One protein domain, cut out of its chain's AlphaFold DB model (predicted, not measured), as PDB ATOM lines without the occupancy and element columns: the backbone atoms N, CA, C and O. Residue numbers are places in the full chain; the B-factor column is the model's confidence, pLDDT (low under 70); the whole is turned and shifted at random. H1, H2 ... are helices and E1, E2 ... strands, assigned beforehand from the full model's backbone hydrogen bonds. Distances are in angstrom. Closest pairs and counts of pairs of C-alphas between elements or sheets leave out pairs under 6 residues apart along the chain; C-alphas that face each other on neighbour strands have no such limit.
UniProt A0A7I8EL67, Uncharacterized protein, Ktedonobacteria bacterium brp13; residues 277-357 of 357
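AT A GLANCE: This is residues 277 to 357 of the 357 residues of an uncharacterized protein of Ktedonobacteria bacterium brp13 (UniProt A0A7I8EL67). The domain is one strongly twisted wall of five antiparallel strands, with the long hairpin of E2 and E3 at its middle, the short strands E1 and E4 at its edges, and the small helix H2 covering part of one face. A second short helix, H1, only grazes the sheet, and the loops of residues 318 to 323 and 334 to 344 extend the long axis at its two ends. The printed part has 81 residues with two named helices followed by five named strands, in the order H1, H2, E1, E2, E3, E4, E5; across the sheet the order is E1, E2, E3, E5, E4, and the class is mixed, helices and strands. The whole is compact, with a radius of gyration of the C-alphas of 13.2 A, yet elongated in outline, spanning 41 by 25 by 22 A.

IN THESE COORDINATES: H1 is residues 279 to 283 and begins at C-alpha 279 (-4.105, 27.223, -38.024). H2 is residues 285 to 291, 9.8 A long. E1 is residues 297 to 300. E2, residues 307 to 317, is 28.6 A long and begins at C-alpha 307 (11.268, 23.988, -24.323); it bends by 65 degrees at residue 314. E3, residues 324 to 333, is 29.0 A long. E4 is residues 345 to 347. E5, residues 350 to 356, is 19.6 A long and ends at C-alpha 356 (-1.640, 37.003, -32.046).

HOW THE PARTS SIT: E1, E2 and E3 form a meander, each strand the antiparallel neighbour of the one before. In the hairpin of E2 and E3, N 311 and O 329 are 2.8 A apart, within hydrogen-bond range. In the hairpin of E1 and E2, N 299 and O 308 are 2.8 A apart. E5 is the antiparallel neighbour of E3, with N 353 and O 330 at 2.8 A. In the hairpin of E4 and E5, N 352 and O 345 are 2.8 A apart. H2 is on the sheet at a height of 8.6 A, over E2 and only just over E3, with 3 of its 7 C-alphas falling on E3. It runs along the strands, at 18 degrees to E2 on the local plane, and its closest C-alphas to E2 are those of Ile 287 and Cys 313, 5.9 A apart. H1 only grazes the sheet with residues 279 to 282. H1 and H2 are close but not clearly touching, the closest C-alphas being those of Leu 282 and Gln 288, 6.6 A apart. In H2 every O i to N i+4 pair is within hydrogen-bond range; in H1 0 of 1 are, beside 2 of 2 O i to N i+3 pairs. E1 and E5 are apart.

THE WHOLE: The two C-alphas farthest apart are those of Ser 321 and Lys 337, 41.5 A. The printed part has no cut and ends at Arg 357, the chain's last residue. The link from E3 to E4, 11 residues, is long. Mean pLDDT of the printed part is 88.8, and residues 337 to 342 are under 70.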
ATOM      1  N   LYS A 277      -6.622  30.622 -33.054       86.81
ATOM      2  CA  LYS A 277      -7.283  29.325 -33.304       86.81
ATOM      3  C   LYS A 277      -7.335  28.919 -34.777       86.81
ATOM      4  O   LYS A 277      -7.712  27.787 -35.070       86.81
ATOM      5  N   ASP A 278      -6.970  29.827 -35.675       88.44
ATOM      6  CA  ASP A 278      -6.954  29.586 -37.113       88.44
ATOM      7  C   ASP A 278      -5.564  29.135 -37.572       88.44
ATOM      8  O   ASP A 278      -4.675  29.937 -37.845       88.44
ATOM      9  N   TYR A 279      -5.376  27.819 -37.627       91.19
ATOM     10  CA  TYR A 279      -4.105  27.223 -38.024       91.19
ATOM     11  C   TYR A 279      -3.856  27.231 -39.535       91.19
ATOM     12  O   TYR A 279      -2.759  26.851 -39.937       91.19
ATOM     13  N   SER A 280      -4.805  27.695 -40.358       91.56
ATOM     14  CA  SER A 280      -4.547  27.904 -41.791       91.56
ATOM     15  C   SER A 280      -3.478  28.977 -42.029       91.56
ATOM     16  O   SER A 280      -2.775  28.937 -43.032       91.56
ATOM     17  N   MET A 281      -3.255  29.870 -41.052       91.25
ATOM     18  CA  MET A 281      -2.143  30.826 -41.068       91.25
ATOM     19  C   MET A 281      -0.777  30.150 -41.210       91.25
ATOM     20  O   MET A 281       0.132  30.729 -41.797       91.25
ATOM     21  N   LEU A 282      -0.618  28.916 -40.720       94.50
ATOM     22  CA  LEU A 282       0.633  28.183 -40.898       94.50
ATOM     23  C   LEU A 282       0.931  27.904 -42.371       94.50
ATOM     24  O   LEU A 282       2.087  27.701 -42.696       94.50
ATOM     25  N   ASP A 283      -0.064  27.907 -43.254       95.06
ATOM     26  CA  ASP A 283       0.110  27.626 -44.681       95.06
ATOM     27  C   ASP A 283       0.458  28.887 -45.496       95.06
ATOM     28  O   ASP A 283       0.760  28.799 -46.684       95.06
ATOM     29  N   LEU A 284       0.467  30.069 -44.866       94.88
ATOM     30  CA  LEU A 284       0.848  31.318 -45.522       94.88
ATOM     31  C   LEU A 284       2.342  31.321 -45.855       94.88
ATOM     32  O   LEU A 284       3.184  31.084 -44.987       94.88
ATOM     33  N   ALA A 285       2.677  31.680 -47.097       96.06
ATOM     34  CA  ALA A 285       4.053  31.678 -47.599       96.06
ATOM     35  C   ALA A 285       5.016  32.495 -46.717       96.06
ATOM     36  O   ALA A 285       6.132  32.054 -46.456       96.06
ATOM     37  N   ALA A 286       4.574  33.646 -46.197       95.75
ATOM     38  CA  ALA A 286       5.377  34.478 -45.301       95.75
ATOM     39  C   ALA A 286       5.657  33.806 -43.942       95.75
ATOM     40  O   ALA A 286       6.763  33.921 -43.411       95.75
ATOM     41  N   ILE A 287       4.682  33.075 -43.388       96.12
ATOM     42  CA  ILE A 287       4.860  32.322 -42.138       96.12
ATOM     43  C   ILE A 287       5.769  31.123 -42.385       96.12
ATOM     44  O   ILE A 287       6.720  30.926 -41.634       96.12
ATOM     45  N   GLN A 288       5.542  30.371 -43.462       96.69
ATOM     46  CA  GLN A 288       6.419  29.272 -43.857       96.69
ATOM     47  C   GLN A 288       7.859  29.750 -44.037       96.69
ATOM     48  O   GLN A 288       8.758  29.188 -43.419       96.69
ATOM     49  N   ALA A 289       8.089  30.832 -44.785       96.81
ATOM     50  CA  ALA A 289       9.421  31.406 -44.959       96.81
ATOM     51  C   ALA A 289      10.092  31.734 -43.614       96.81
ATOM     52  O   ALA A 289      11.262  31.407 -43.420       96.81
ATOM     53  N   ARG A 290       9.349  32.300 -42.647       97.19
ATOM     54  CA  ARG A 290       9.885  32.537 -41.298       97.19
ATOM     55  C   ARG A 290      10.199  31.233 -40.563       97.19
ATOM     56  O   ARG A 290      11.236  31.172 -39.914       97.19
ATOM     57  N   LEU A 291       9.345  30.216 -40.638       96.44
ATOM     58  CA  LEU A 291       9.545  28.937 -39.941       96.44
ATOM     59  C   LEU A 291      10.745  28.130 -40.466       96.44
ATOM     60  O   LEU A 291      11.264  27.293 -39.734       96.44
ATOM     61  N   HIS A 292      11.210  28.393 -41.691       96.00
ATOM     62  CA  HIS A 292      12.430  27.784 -42.243       96.00
ATOM     63  C   HIS A 292      13.728  28.410 -41.700       96.00
ATOM     64  O   HIS A 292      14.804  27.838 -41.869       96.00
ATOM     65  N   LEU A 293      13.649  29.577 -41.056       97.00
ATOM     66  CA  LEU A 293      14.790  30.225 -40.409       97.00
ATOM     67  C   LEU A 293      14.911  29.776 -38.945       97.00
ATOM     68  O   LEU A 293      13.912  29.367 -38.354       97.00
ATOM     69  N   PRO A 294      16.089  29.914 -38.307       97.25
ATOM     70  CA  PRO A 294      16.243  29.632 -36.881       97.25
ATOM     71  C   PRO A 294      15.217  30.378 -36.015       97.25
ATOM     72  O   PRO A 294      14.801  31.498 -36.336       97.25
ATOM     73  N   ALA A 295      14.806  29.758 -34.910       97.25
ATOM     74  CA  ALA A 295      13.906  30.377 -33.941       97.25
ATOM     75  C   ALA A 295      14.545  31.626 -33.313       97.25
ATOM     76  O   ALA A 295      15.743  31.633 -33.034       97.25
ATOM     77  N   ASP A 296      13.742  32.657 -33.049       96.69
ATOM     78  CA  ASP A 296      14.219  33.888 -32.409       96.69
ATOM     79  C   ASP A 296      14.614  33.641 -30.956       96.69
ATOM     80  O   ASP A 296      15.561  34.234 -30.443       96.69
ATOM     81  N   GLN A 297      13.843  32.800 -30.261       95.25
ATOM     82  CA  GLN A 297      14.017  32.534 -28.838       95.25
ATOM     83  C   GLN A 297      13.636  31.096 -28.499       95.25
ATOM     84  O   GLN A 297      12.793  30.483 -29.152       95.25
ATOM     85  N   HIS A 298      14.231  30.580 -27.428       94.50
ATOM     86  CA  HIS A 298      13.846  29.315 -26.819       94.50
ATOM     87  C   HIS A 298      13.378  29.585 -25.393       94.50
ATOM     88  O   HIS A 298      14.104  30.194 -24.608       94.50
ATOM     89  N   LEU A 299      12.162  29.152 -25.061       91.12
ATOM     90  CA  LEU A 299      11.561  29.378 -23.752       91.12
ATOM     91  C   LEU A 299      11.212  28.048 -23.092       91.12
ATOM     92  O   LEU A 299      10.359  27.295 -23.569       91.12
ATOM     93  N   SER A 300      11.869  27.777 -21.970       88.19
ATOM     94  CA  SER A 300      11.623  26.596 -21.149       88.19
ATOM     95  C   SER A 300      10.563  26.899 -20.100       88.19
ATOM     96  O   SER A 300      10.719  27.798 -19.278       88.19
ATOM     97  N   HIS A 301       9.472  26.136 -20.109       80.56
ATOM     98  CA  HIS A 301       8.440  26.255 -19.086       80.56
ATOM     99  C   HIS A 301       8.882  25.533 -17.811       80.56
ATOM    100  O   HIS A 301       8.929  24.300 -17.802       80.56
ATOM    101  N   ALA A 302       9.142  26.285 -16.737       79.50
ATOM    102  CA  ALA A 302       9.720  25.776 -15.490       79.50
ATOM    103  C   ALA A 302       9.022  24.511 -14.955       79.50
ATOM    104  O   ALA A 302       9.685  23.530 -14.641       79.50
ATOM    105  N   GLU A 303       7.685  24.482 -14.941       77.44
ATOM    106  CA  GLU A 303       6.942  23.345 -14.370       77.44
ATOM    107  C   GLU A 303       6.875  22.105 -15.274       77.44
ATOM    108  O   GLU A 303       6.716  20.991 -14.788       77.44
ATOM    109  N   SER A 304       6.936  22.277 -16.600       78.31
ATOM    110  CA  SER A 304       6.711  21.165 -17.540       78.31
ATOM    111  C   SER A 304       7.991  20.673 -18.203       78.31
ATOM    112  O   SER A 304       7.968  19.635 -18.865       78.31
ATOM    113  N   GLY A 305       9.088  21.428 -18.080       82.56
ATOM    114  CA  GLY A 305      10.347  21.180 -18.779       82.56
ATOM    115  C   GLY A 305      10.248  21.302 -20.304       82.56
ATOM    116  O   GLY A 305      11.225  21.049 -21.004       82.56
ATOM    117  N   ILE A 306       9.081  21.672 -20.851       85.31
ATOM    118  CA  ILE A 306       8.893  21.820 -22.294       85.31
ATOM    119  C   ILE A 306       9.617  23.088 -22.739       85.31
ATOM    120  O   ILE A 306       9.228  24.194 -22.355       85.31
ATOM    121  N   CYS A 307      10.631  22.910 -23.581       90.44
ATOM    122  CA  CYS A 307      11.268  23.988 -24.323       90.44
ATOM    123  C   CYS A 307      10.465  24.275 -25.596       90.44
ATOM    124  O   CYS A 307      10.187  23.362 -26.379       90.44
ATOM    125  N   ARG A 308      10.065  25.534 -25.775       93.69
ATOM    126  CA  ARG A 308       9.389  26.029 -26.974       93.69
ATOM    127  C   ARG A 308      10.337  26.892 -27.786       93.69
ATOM    128  O   ARG A 308      10.899  27.838 -27.246       93.69
ATOM    129  N   ALA A 309      10.458  26.597 -29.071       96.50
ATOM    130  CA  ALA A 309      11.066  27.486 -30.047       96.50
ATOM    131  C   ALA A 309      10.028  28.536 -30.468       96.50
ATOM    132  O   ALA A 309       8.908  28.181 -30.832       96.50
ATOM    133  N   LEU A 310      10.371  29.816 -30.371       96.94
ATOM    134  CA  LEU A 310       9.499  30.941 -30.699       96.94
ATOM    135  C   LEU A 310       9.954  31.590 -32.004       96.94
ATOM    136  O   LEU A 310      11.136  31.891 -32.167       96.94
ATOM    137  N   TYR A 311       9.000  31.824 -32.896       97.50
ATOM    138  CA  TYR A 311       9.192  32.463 -34.191       97.50
ATOM    139  C   TYR A 311       8.299  33.701 -34.245       97.50
ATOM    140  O   TYR A 311       7.074  33.589 -34.181       97.50
ATOM    141  N   ASP A 312       8.911  34.872 -34.336       96.38
ATOM    142  CA  ASP A 312       8.263  36.159 -34.541       96.38
ATOM    143  C   ASP A 312       8.040  36.349 -36.046       96.38
ATOM    144  O   ASP A 312       8.949  36.689 -36.810       96.38
ATOM    145  N   CYS A 313       6.830  36.025 -36.495       96.69
ATOM    146  CA  CYS A 313       6.442  36.087 -37.895       96.69
ATOM    147  C   CYS A 313       5.958  37.495 -38.280       96.69
ATOM    148  O   CYS A 313       5.482  38.242 -37.424       96.69
ATOM    149  N   PRO A 314       6.037  37.863 -39.574       94.12
ATOM    150  CA  PRO A 314       5.534  39.144 -40.060       94.12
ATOM    151  C   PRO A 314       4.041  39.334 -39.797       94.12
ATOM    152  O   PRO A 314       3.294  38.359 -39.668       94.12
ATOM    153  N   ASP A 315       3.603  40.588 -39.814       94.56
ATOM    154  CA  ASP A 315       2.202  40.952 -39.626       94.56
ATOM    155  C   ASP A 315       1.325  40.293 -40.693       94.56
ATOM    156  O   ASP A 315       1.616  40.357 -41.889       94.56
ATOM    157  N   GLN A 316       0.248  39.646 -40.251       92.56
ATOM    158  CA  GLN A 316      -0.718  38.991 -41.122       92.56
ATOM    159  C   GLN A 316      -2.078  39.648 -40.991       92.56
ATOM    160  O   GLN A 316      -2.513  40.039 -39.906       92.56
ATOM    161  N   ARG A 317      -2.778  39.736 -42.118       90.44
ATOM    162  CA  ARG A 317      -4.151  40.212 -42.135       90.44
ATOM    163  C   ARG A 317      -5.077  39.075 -41.707       90.44
ATOM    164  O   ARG A 317      -5.107  38.031 -42.350       90.44
ATOM    165  N   LEU A 318      -5.833  39.271 -40.627       86.06
ATOM    166  CA  LEU A 318      -6.643  38.194 -40.036       86.06
ATOM    167  C   LEU A 318      -7.965  37.905 -40.775       86.06
ATOM    168  O   LEU A 318      -8.641  36.922 -40.476       86.06
ATOM    169  N   SER A 319      -8.360  38.779 -41.699       82.50
ATOM    170  CA  SER A 319      -9.437  38.601 -42.686       82.50
ATOM    171  C   SER A 319      -9.264  39.645 -43.796       82.50
ATOM    172  O   SER A 319      -8.488  40.576 -43.620       82.50
ATOM    173  N   GLU A 320      -9.985  39.565 -44.917       82.38
ATOM    174  CA  GLU A 320      -9.841  40.525 -46.035       82.38
ATOM    175  C   GLU A 320      -9.913  42.003 -45.594       82.38
ATOM    176  O   GLU A 320      -9.095  42.831 -45.998       82.38
ATOM    177  N   SER A 321     -10.821  42.323 -44.672       82.00
ATOM    178  CA  SER A 321     -10.977  43.653 -44.067       82.00
ATOM    179  C   SER A 321     -10.491  43.734 -42.610       82.00
ATOM    180  O   SER A 321     -10.824  44.682 -41.902       82.00
ATOM    181  N   GLY A 322      -9.787  42.710 -42.125       82.31
ATOM    182  CA  GLY A 322      -9.398  42.567 -40.722       82.31
ATOM    183  C   GLY A 322      -8.148  43.364 -40.348       82.31
ATOM    184  O   GLY A 322      -7.417  43.820 -41.232       82.31
ATOM    185  N   PRO A 323      -7.874  43.508 -39.039       87.00
ATOM    186  CA  PRO A 323      -6.646  44.140 -38.582       87.00
ATOM    187  C   PRO A 323      -5.421  43.324 -39.012       87.00
ATOM    188  O   PRO A 323      -5.490  42.098 -39.179       87.00
ATOM    189  N   LEU A 324      -4.298  44.025 -39.170       91.94
ATOM    190  CA  LEU A 324      -2.986  43.395 -39.180       91.94
ATOM    191  C   LEU A 324      -2.642  42.998 -37.745       91.94
ATOM    192  O   LEU A 324      -2.829  43.790 -36.823       91.94
ATOM    193  N   ALA A 325      -2.174  41.771 -37.567       92.62
ATOM    194  CA  ALA A 325      -1.713  41.267 -36.283       92.62
ATOM    195  C   ALA A 325      -0.348  40.615 -36.453       92.62
ATOM    196  O   ALA A 325      -0.122  39.877 -37.420       92.62
ATOM    197  N   ARG A 326       0.546  40.846 -35.496       94.19
ATOM    198  CA  ARG A 326       1.825  40.148 -35.450       94.19
ATOM    199  C   ARG A 326       1.555  38.707 -35.034       94.19
ATOM    200  O   ARG A 326       0.872  38.455 -34.038       94.19
ATOM    201  N   VAL A 327       2.093  37.750 -35.783       95.44
ATOM    202  CA  VAL A 327       1.920  36.325 -35.481       95.44
ATOM    203  C   VAL A 327       3.171  35.812 -34.786       95.44
ATOM    204  O   VAL A 327       4.270  35.928 -35.312       95.44
ATOM    205  N   ILE A 328       3.006  35.203 -33.617       96.19
ATOM    206  CA  ILE A 328       4.069  34.445 -32.963       96.19
ATOM    207  C   ILE A 328       3.701  32.970 -33.046       96.19
ATOM    208  O   ILE A 328       2.645  32.549 -32.566       96.19
ATOM    209  N   VAL A 329       4.587  32.176 -33.637       96.81
ATOM    210  CA  VAL A 329       4.451  30.721 -33.666       96.81
ATOM    211  C   VAL A 329       5.367  30.142 -32.604       96.81
ATOM    212  O   VAL A 329       6.571  30.380 -32.615       96.81
ATOM    213  N   ALA A 330       4.806  29.371 -31.679       95.94
ATOM    214  CA  ALA A 330       5.589  28.575 -30.750       95.94
ATOM    215  C   ALA A 330       5.558  27.113 -31.186       95.94
ATOM    216  O   ALA A 330       4.481  26.558 -31.420       95.94
ATOM    217  N   THR A 331       6.722  26.474 -31.263       95.31
ATOM    218  CA  THR A 331       6.829  25.060 -31.612       95.31
ATOM    219  C   THR A 331       7.558  24.262 -30.551       95.31
ATOM    220  O   THR A 331       8.421  24.768 -29.837       95.31
ATOM    221  N   HIS A 332       7.195  22.991 -30.417       92.75
ATOM    222  CA  HIS A 332       7.957  22.036 -29.618       92.75
ATOM    223  C   HIS A 332       7.686  20.601 -30.114       92.75
ATOM    224  O   HIS A 332       6.650  20.350 -30.743       92.75
ATOM    225  N   PRO A 333       8.540  19.615 -29.783       90.62
ATOM    226  CA  PRO A 333       8.309  18.224 -30.168       90.62
ATOM    227  C   PRO A 333       6.976  17.680 -29.638       90.62
ATOM    228  O   PRO A 333       6.577  17.948 -28.496       90.62
ATOM    229  N   ALA A 334       6.276  16.891 -30.449       87.50
ATOM    230  CA  ALA A 334       5.090  16.174 -30.012       87.50
ATOM    231  C   ALA A 334       5.474  15.114 -28.957       87.50
ATOM    232  O   ALA A 334       6.510  14.456 -29.062       87.50
ATOM    233  N   PRO A 335       4.665  14.930 -27.899       79.88
ATOM    234  CA  PRO A 335       4.975  13.968 -26.850       79.88
ATOM    235  C   PRO A 335       4.904  12.534 -27.392       79.88
ATOM    236  O   PRO A 335       3.947  12.168 -28.067       79.88
ATOM    237  N   LYS A 336       5.872  11.692 -27.002       74.00
ATOM    238  CA  LYS A 336       5.956  10.276 -27.420       74.00
ATOM    239  C   LYS A 336       4.735   9.437 -27.015       74.00
ATOM    240  O   LYS A 336       4.419   8.448 -27.665       74.00
ATOM    241  N   LYS A 337       4.037   9.812 -25.936       68.88
ATOM    242  CA  LYS A 337       2.769   9.185 -25.532       68.88
ATOM    243  C   LYS A 337       1.611  10.029 -26.062       68.88
ATOM    244  O   LYS A 337       1.515  11.203 -25.702       68.88
ATOM    245  N   GLN A 338       0.695   9.412 -26.817       53.81
ATOM    246  CA  GLN A 338      -0.591   9.981 -27.258       53.81
ATOM    247  C   GLN A 338      -1.554  10.258 -26.080       53.81
ATOM    248  O   GLN A 338      -2.738   9.920 -26.108       53.81
ATOM    249  N   LYS A 339      -1.104  10.908 -25.001       57.03
ATOM    250  CA  LYS A 339      -2.056  11.611 -24.141       57.03
ATOM    251  C   LYS A 339      -2.655  12.704 -25.019       57.03
ATOM    252  O   LYS A 339      -1.910  13.553 -25.497       57.03
ATOM    253  N   LYS A 340      -3.971  12.646 -25.269       53.59
ATOM    254  CA  LYS A 340      -4.718  13.624 -26.082       53.59
ATOM    255  C   LYS A 340      -4.287  15.043 -25.700       53.59
ATOM    256  O   LYS A 340      -4.756  15.573 -24.689       53.59
ATOM    257  N   ARG A 341      -3.394  15.655 -26.484       55.06
ATOM    258  CA  ARG A 341      -3.031  17.053 -26.271       55.06
ATOM    259  C   ARG A 341      -4.254  17.908 -26.564       55.06
ATOM    260  O   ARG A 341      -5.053  17.629 -27.459       55.06
ATOM    261  N   ARG A 342      -4.462  18.896 -25.697       62.94
ATOM    262  CA  ARG A 342      -5.650  19.755 -25.716       62.94
ATOM    263  C   ARG A 342      -5.428  21.044 -26.511       62.94
ATOM    264  O   ARG A 342      -6.419  21.682 -26.842       62.94
ATOM    265  N   VAL A 343      -4.174  21.397 -26.807       77.56
ATOM    266  CA  VAL A 343      -3.756  22.698 -27.352       77.56
ATOM    267  C   VAL A 343      -2.697  22.489 -28.440       77.56
ATOM    268  O   VAL A 343      -1.837  21.620 -28.274       77.56
ATOM    269  N   GLY A 344      -2.777  23.279 -29.513       86.75
ATOM    270  CA  GLY A 344      -1.871  23.239 -30.663       86.75
ATOM    271  C   GLY A 344      -2.342  22.343 -31.816       86.75
ATOM    272  O   GLY A 344      -3.176  21.454 -31.620       86.75
ATOM    273  N   LEU A 345      -1.783  22.569 -33.007       91.31
ATOM    274  CA  LEU A 345      -1.889  21.684 -34.174       91.31
ATOM    275  C   LEU A 345      -0.609  20.850 -34.301       91.31
ATOM    276  O   LEU A 345       0.482  21.381 -34.133       91.31
ATOM    277  N   ILE A 346      -0.726  19.554 -34.597       92.00
ATOM    278  CA  ILE A 346       0.435  18.686 -34.841       92.00
ATOM    279  C   ILE A 346       0.662  18.556 -36.347       92.00
ATOM    280  O   ILE A 346      -0.270  18.185 -37.060       92.00
ATOM    281  N   ARG A 347       1.893  18.804 -36.807       92.00
ATOM    282  CA  ARG A 347       2.378  18.476 -38.159       92.00
ATOM    283  C   ARG A 347       3.774  17.869 -38.040       92.00
ATOM    284  O   ARG A 347       4.597  18.403 -37.302       92.00
ATOM    285  N   ASP A 348       3.993  16.720 -38.675       90.62
ATOM    286  CA  ASP A 348       5.302  16.050 -38.764       90.62
ATOM    287  C   ASP A 348       6.034  15.886 -37.419       90.62
ATOM    288  O   ASP A 348       7.226  16.134 -37.277       90.62
ATOM    289  N   GLY A 349       5.292  15.489 -36.379       89.81
ATOM    290  CA  GLY A 349       5.856  15.274 -35.044       89.81
ATOM    291  C   GLY A 349       6.176  16.554 -34.263       89.81
ATOM    292  O   GLY A 349       6.733  16.467 -33.169       89.81
ATOM    293  N   VAL A 350       5.775  17.725 -34.758       92.50
ATOM    294  CA  VAL A 350       5.924  19.029 -34.097       92.50
ATOM    295  C   VAL A 350       4.548  19.581 -33.739       92.50
ATOM    296  O   VAL A 350       3.599  19.488 -34.516       92.50
ATOM    297  N   VAL A 351       4.416  20.139 -32.537       93.12
ATOM    298  CA  VAL A 351       3.234  20.909 -32.132       93.12
ATOM    299  C   VAL A 351       3.476  22.372 -32.451       93.12
ATOM    300  O   VAL A 351       4.519  22.903 -32.087       93.12
ATOM    301  N   TYR A 352       2.479  23.005 -33.054       95.00
ATOM    302  CA  TYR A 352       2.421  24.426 -33.353       95.00
ATOM    303  C   TYR A 352       1.348  25.070 -32.480       95.00
ATOM    304  O   TYR A 352       0.200  24.620 -32.464       95.00
ATOM    305  N   GLU A 353       1.709  26.125 -31.763       94.38
ATOM    306  CA  GLU A 353       0.798  27.002 -31.034       94.38
ATOM    307  C   GLU A 353       0.878  28.400 -31.665       94.38
ATOM    308  O   GLU A 353       1.972  28.918 -31.886       94.38
ATOM    309  N   LEU A 354      -0.274  28.997 -31.977       94.06
ATOM    310  CA  LEU A 354      -0.351  30.335 -32.566       94.06
ATOM    311  C   LEU A 354      -0.702  31.370 -31.504       94.06
ATOM    312  O   LEU A 354      -1.649  31.180 -30.738       94.06
ATOM    313  N   PHE A 355      -0.001  32.495 -31.523       94.50
ATOM    314  CA  PHE A 355      -0.301  33.672 -30.722       94.50
ATOM    315  C   PHE A 355      -0.403  34.896 -31.629       94.50
ATOM    316  O   PHE A 355       0.351  35.028 -32.590       94.50
ATOM    317  N   LEU A 356      -1.362  35.763 -31.328       93.75
ATOM    318  CA  LEU A 356      -1.640  37.003 -32.046       93.75
ATOM    319  C   LEU A 356      -1.411  38.159 -31.076       93.75
ATOM    320  O   LEU A 356      -1.889  38.074 -29.937       93.75
ATOM    321  N   ARG A 357      -0.694  39.194 -31.515       90.50
ATOM    322  CA  ARG A 357      -0.457  40.416 -30.744       90.50
ATOM    323  C   ARG A 357      -0.475  41.671 -31.607       90.50
ATOM    324  O   ARG A 357      -0.237  41.536 -32.833       90.50
TER     325      ARG A 357